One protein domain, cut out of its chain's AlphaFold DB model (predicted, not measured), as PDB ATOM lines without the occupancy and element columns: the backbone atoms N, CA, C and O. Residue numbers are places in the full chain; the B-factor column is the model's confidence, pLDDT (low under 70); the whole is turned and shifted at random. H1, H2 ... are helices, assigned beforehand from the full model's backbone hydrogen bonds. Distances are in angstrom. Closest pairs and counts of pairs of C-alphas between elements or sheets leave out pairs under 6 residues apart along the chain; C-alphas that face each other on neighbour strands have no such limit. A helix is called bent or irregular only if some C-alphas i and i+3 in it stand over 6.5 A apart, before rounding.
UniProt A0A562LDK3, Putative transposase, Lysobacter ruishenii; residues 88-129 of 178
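This is residues 88 to 129 of the 178 residues of the protein "Putative transposase" of Lysobacter ruishenii (UniProt A0A562LDK3). A short helix, H1, and a much longer helix, H2, meet near their ends at an open corner, like a bent rod with one short arm and one long arm. The printed part has 42 residues with two named helices, H1 then H2, and no named strand; the class is all helix. The whole is extended, with a radius of gyration of the C-alphas of 17.0 A and spans of 55 by 16 by 7 A.

H1 is residues 88 to 98, 15.2 A from first to last C-alpha, and begins with C-alpha 88 at (-46.697, 133.944, 17.221). H2 is residues 100 to 129, 43.1 A long, from C-alpha 100 at (-57.967, 120.780, 6.622) to C-alpha 129 at (-93.831, 105.406, 24.940).

H1 and H2 are close but not clearly touching; their closest C-alphas, those of Thr 96 and Phe 102, are 6.9 A apart. Their lines stand at a steep tilt of 61 degrees, and they run the same way. In H1 and H2 every O i to N i+4 pair is within hydrogen-bond range.

The two C-alphas farthest apart, those of Ala 88 and Arg 129, are 55.6 A apart. The link from H1 to H2 is tight, with 1 residue. Residues 107 to 129, which belong to H2, stand free. The printed part has no cut, its mean pLDDT is 91.9, and no printed residue is under 70.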
ATOM      1  N   ALA A  88     -47.074 135.315  17.554       96.19
ATOM      2  CA  ALA A  88     -46.697 133.944  17.221       96.19
ATOM      3  C   ALA A  88     -47.771 132.935  17.653       96.19
ATOM      4  O   ALA A  88     -48.187 132.104  16.844       96.19
ATOM      5  N   ARG A  89     -48.289 133.055  18.882       94.44
ATOM      6  CA  ARG A  89     -49.391 132.225  19.392       94.44
ATOM      7  C   ARG A  89     -50.624 132.333  18.501       94.44
ATOM      8  O   ARG A  89     -51.177 131.321  18.084       94.44
ATOM      9  N   ARG A  90     -51.025 133.555  18.159       93.44
ATOM     10  CA  ARG A  90     -52.172 133.826  17.282       93.44
ATOM     11  C   ARG A  90     -51.982 133.257  15.880       93.44
ATOM     12  O   ARG A  90     -52.924 132.718  15.302       93.44
ATOM     13  N   ASN A  91     -50.780 133.375  15.326       94.38
ATOM     14  CA  ASN A  91     -50.458 132.816  14.018       94.38
ATOM     15  C   ASN A  91     -50.490 131.286  14.045       94.38
ATOM     16  O   ASN A  91     -51.040 130.684  13.126       94.38
ATOM     17  N   TYR A  92     -49.983 130.668  15.113       92.50
ATOM     18  CA  TYR A  92     -50.058 129.225  15.326       92.50
ATOM     19  C   TYR A  92     -51.508 128.736  15.455       92.50
ATOM     20  O   TYR A  92     -51.908 127.788  14.779       92.50
ATOM     21  N   GLU A  93     -52.329 129.417  16.259       90.06
ATOM     22  CA  GLU A  93     -53.759 129.122  16.404       90.06
ATOM     23  C   GLU A  93     -54.490 129.255  15.062       90.06
ATOM     24  O   GLU A  93     -55.262 128.372  14.686       90.06
ATOM     25  N   ARG A  94     -54.200 130.313  14.292       89.38
ATOM     26  CA  ARG A  94     -54.772 130.511  12.955       89.38
ATOM     27  C   ARG A  94     -54.355 129.402  11.990       89.38
ATOM     28  O   ARG A  94     -55.218 128.864  11.304       89.38
ATOM     29  N   ALA A  95     -53.073 129.048  11.950       89.44
ATOM     30  CA  ALA A  95     -52.562 127.985  11.088       89.44
ATOM     31  C   ALA A  95     -53.217 126.637  11.420       89.44
ATOM     32  O   ALA A  95     -53.738 125.975  10.529       89.44
ATOM     33  N   THR A  96     -53.303 126.297  12.708       87.38
ATOM     34  CA  THR A  96     -53.970 125.076  13.186       87.38
ATOM     35  C   THR A  96     -55.464 125.085  12.851       87.38
ATOM     36  O   THR A  96     -56.025 124.077  12.440       87.38
ATOM     37  N   SER A  97     -56.125 126.241  12.974       84.25
ATOM     38  CA  SER A  97     -57.542 126.384  12.621       84.25
ATOM     39  C   SER A  97     -57.818 126.327  11.118       84.25
ATOM     40  O   SER A  97     -58.952 126.098  10.719       84.25
ATOM     41  N   SER A  98     -56.808 126.553  10.281       86.56
ATOM     42  CA  SER A  98     -56.941 126.484   8.827       86.56
ATOM     43  C   SER A  98     -56.514 125.129   8.264       86.56
ATOM     44  O   SER A  98     -56.709 124.902   7.071       86.56
ATOM     45  N   ASP A  99     -55.924 124.253   9.083       89.62
ATOM     46  CA  ASP A  99     -55.481 122.928   8.663       89.62
ATOM     47  C   ASP A  99     -56.700 122.048   8.316       89.62
ATOM     48  O   ASP A  99     -57.507 121.734   9.204       89.62
ATOM     49  N   PRO A 100     -56.854 121.622   7.045       87.81
ATOM     50  CA  PRO A 100     -57.967 120.780   6.622       87.81
ATOM     51  C   PRO A 100     -58.066 119.473   7.414       87.81
ATOM     52  O   PRO A 100     -59.176 118.998   7.661       87.81
ATOM     53  N   ALA A 101     -56.937 118.898   7.841       88.56
ATOM     54  CA  ALA A 101     -56.930 117.668   8.624       88.56
ATOM     55  C   ALA A 101     -57.525 117.899  10.021       88.56
ATOM     56  O   ALA A 101     -58.406 117.151  10.457       88.56
ATOM     57  N   PHE A 102     -57.108 118.975  10.692       86.19
ATOM     58  CA  PHE A 102     -57.640 119.359  11.999       86.19
ATOM     59  C   PHE A 102     -59.132 119.726  11.928       86.19
ATOM     60  O   PHE A 102     -59.915 119.319  12.791       86.19
ATOM     61  N   MET A 103     -59.556 120.428  10.871       86.50
ATOM     62  CA  MET A 103     -60.971 120.737  10.622       86.50
ATOM     63  C   MET A 103     -61.805 119.472  10.400       86.50
ATOM     64  O   MET A 103     -62.810 119.274  11.080       86.50
ATOM     65  N   ALA A 104     -61.358 118.565   9.526       91.06
ATOM     66  CA  ALA A 104     -62.052 117.304   9.272       91.06
ATOM     67  C   ALA A 104     -62.161 116.442  10.541       91.06
ATOM     68  O   ALA A 104     -63.201 115.829  10.797       91.06
ATOM     69  N   GLN A 105     -61.116 116.424  11.374       91.44
ATOM     70  CA  GLN A 105     -61.133 115.738  12.664       91.44
ATOM     71  C   GLN A 105     -62.156 116.355  13.626       91.44
ATOM     72  O   GLN A 105     -62.913 115.617  14.270       91.44
ATOM     73  N   ARG A 106     -62.211 117.690  13.713       89.88
ATOM     74  CA  ARG A 106     -63.202 118.412  14.521       89.88
ATOM     75  C   ARG A 106     -64.619 118.097  14.051       89.88
ATOM     76  O   ARG A 106     -65.449 117.727  14.878       89.88
ATOM     77  N   ASP A 107     -64.874 118.153  12.748       92.69
ATOM     78  CA  ASP A 107     -66.181 117.855  12.156       92.69
ATOM     79  C   ASP A 107     -66.604 116.408  12.403       92.69
ATOM     80  O   ASP A 107     -67.748 116.141  12.775       92.69
ATOM     81  N   ALA A 108     -65.681 115.456  12.252       94.56
ATOM     82  CA  ALA A 108     -65.939 114.058  12.569       94.56
ATOM     83  C   ALA A 108     -66.288 113.879  14.054       94.56
ATOM     84  O   ALA A 108     -67.201 113.124  14.386       94.56
ATOM     85  N   SER A 109     -65.600 114.585  14.955       94.62
ATOM     86  CA  SER A 109     -65.917 114.571  16.385       94.62
ATOM     87  C   SER A 109     -67.307 115.142  16.675       94.62
ATOM     88  O   SER A 109     -68.051 114.539  17.447       94.62
ATOM     89  N   GLN A 110     -67.681 116.256  16.041       93.75
ATOM     90  CA  GLN A 110     -69.008 116.860  16.206       93.75
ATOM     91  C   GLN A 110     -70.111 115.924  15.707       93.75
ATOM     92  O   GLN A 110     -71.038 115.615  16.451       93.75
ATOM     93  N   LYS A 111     -69.947 115.350  14.508       96.19
ATOM     94  CA  LYS A 111     -70.892 114.367  13.952       96.19
ATOM     95  C   LYS A 111     -71.078 113.155  14.866       96.19
ATOM     96  O   LYS A 111     -72.202 112.688  15.029       96.19
ATOM     97  N   ARG A 112     -70.004 112.648  15.488       96.19
ATOM     98  CA  ARG A 112     -70.101 111.561  16.482       96.19
ATOM     99  C   ARG A 112     -70.902 111.994  17.712       96.19
ATOM    100  O   ARG A 112     -71.749 111.234  18.174       96.19
ATOM    101  N   GLY A 113     -70.674 113.207  18.216       96.69
ATOM    102  CA  GLY A 113     -71.454 113.784  19.313       96.69
ATOM    103  C   GLY A 113     -72.947 113.870  18.985       96.69
ATOM    104  O   GLY A 113     -73.778 113.374  19.748       96.69
ATOM    105  N   ASP A 114     -73.289 114.399  17.811       96.44
ATOM    106  CA  ASP A 114     -74.675 114.516  17.346       96.44
ATOM    107  C   ASP A 114     -75.352 113.151  17.194       96.44
ATOM    108  O   ASP A 114     -76.510 112.965  17.585       96.44
ATOM    109  N   GLN A 115     -74.619 112.158  16.680       96.62
ATOM    110  CA  GLN A 115     -75.101 110.782  16.583       96.62
ATOM    111  C   GLN A 115     -75.421 110.208  17.966       96.62
ATOM    112  O   GLN A 115     -76.518 109.684  18.158       96.62
ATOM    113  N   LEU A 116     -74.539 110.376  18.953       96.44
ATOM    114  CA  LEU A 116     -74.786 109.921  20.326       96.44
ATOM    115  C   LEU A 116     -76.014 110.605  20.942       96.44
ATOM    116  O   LEU A 116     -76.876 109.939  21.522       96.44
ATOM    117  N   VAL A 117     -76.146 111.922  20.771       97.06
ATOM    118  CA  VAL A 117     -77.301 112.684  21.269       97.06
ATOM    119  C   VAL A 117     -78.596 112.224  20.596       97.06
ATOM    120  O   VAL A 117     -79.617 112.057  21.269       97.06
ATOM    121  N   SER A 118     -78.582 111.992  19.282       96.31
ATOM    122  CA  SER A 118     -79.765 111.532  18.544       96.31
ATOM    123  C   SER A 118     -80.198 110.123  18.964       96.31
ATOM    124  O   SER A 118     -81.388 109.903  19.207       96.31
ATOM    125  N   GLN A 119     -79.254 109.200  19.167       96.25
ATOM    126  CA  GLN A 119     -79.522 107.852  19.672       96.25
ATOM    127  C   GLN A 119     -80.082 107.881  21.099       96.25
ATOM    128  O   GLN A 119     -81.062 107.196  21.402       96.25
ATOM    129  N   ALA A 120     -79.526 108.721  21.975       95.19
ATOM    130  CA  ALA A 120     -80.038 108.910  23.330       95.19
ATOM    131  C   ALA A 120     -81.463 109.497  23.335       95.19
ATOM    132  O   ALA A 120     -82.322 109.057  24.100       95.19
ATOM    133  N   LYS A 121     -81.757 110.456  22.446       95.75
ATOM    134  CA  LYS A 121     -83.117 110.992  22.264       95.75
ATOM    135  C   LYS A 121     -84.080 109.920  21.750       95.75
ATOM    136  O   LYS A 121     -85.201 109.833  22.250       95.75
ATOM    137  N   ALA A 122     -83.658 109.095  20.791       93.44
ATOM    138  CA  ALA A 122     -84.468 108.002  20.259       93.44
ATOM    139  C   ALA A 122     -84.788 106.957  21.340       93.44
ATOM    140  O   ALA A 122     -85.955 106.614  21.538       93.44
ATOM    141  N   SER A 123     -83.788 106.520  22.111       91.81
ATOM    142  CA  SER A 123     -83.996 105.569  23.209       91.81
ATOM    143  C   SER A 123     -84.893 106.145  24.308       91.81
ATOM    144  O   SER A 123     -85.786 105.450  24.796       91.81
ATOM    145  N   ARG A 124     -84.747 107.438  24.641       90.69
ATOM    146  CA  ARG A 124     -85.642 108.139  25.575       90.69
ATOM    147  C   ARG A 124     -87.086 108.162  25.074       90.69
ATOM    148  O   ARG A 124     -87.985 107.891  25.861       90.69
ATOM    149  N   ARG A 125     -87.321 108.440  23.786       90.88
ATOM    150  CA  ARG A 125     -88.672 108.423  23.190       90.88
ATOM    151  C   ARG A 125     -89.321 107.044  23.291       90.88
ATOM    152  O   ARG A 125     -90.483 106.957  23.670       90.88
ATOM    153  N   VAL A 126     -88.574 105.977  23.001       90.62
ATOM    154  CA  VAL A 126     -89.077 104.597  23.113       90.62
ATOM    155  C   VAL A 126     -89.417 104.251  24.562       90.62
ATOM    156  O   VAL A 126     -90.492 103.719  24.822       90.62
ATOM    157  N   ARG A 127     -88.542 104.591  25.517       87.00
ATOM    158  CA  ARG A 127     -88.815 104.385  26.950       87.00
ATOM    159  C   ARG A 127     -90.035 105.174  27.418       87.00
ATOM    160  O   ARG A 127     -90.847 104.626  28.150       87.00
ATOM    161  N   GLY A 128     -90.179 106.420  26.964       88.38
ATOM    162  CA  GLY A 128     -91.348 107.251  27.245       88.38
ATOM    163  C   GLY A 128     -92.643 106.610  26.751       88.38
ATOM    164  O   GLY A 128     -93.573 106.479  27.532       88.38
ATOM    165  N   ARG A 129     -92.670 106.125  25.499       84.88
ATOM    166  CA  ARG A 129     -93.831 105.406  24.940       84.88
ATOM    167  C   ARG A 129     -94.188 104.161  25.752       84.88
ATOM    168  O   ARG A 129     -95.333 104.011  26.152       84.88
TER     169      ARG A 129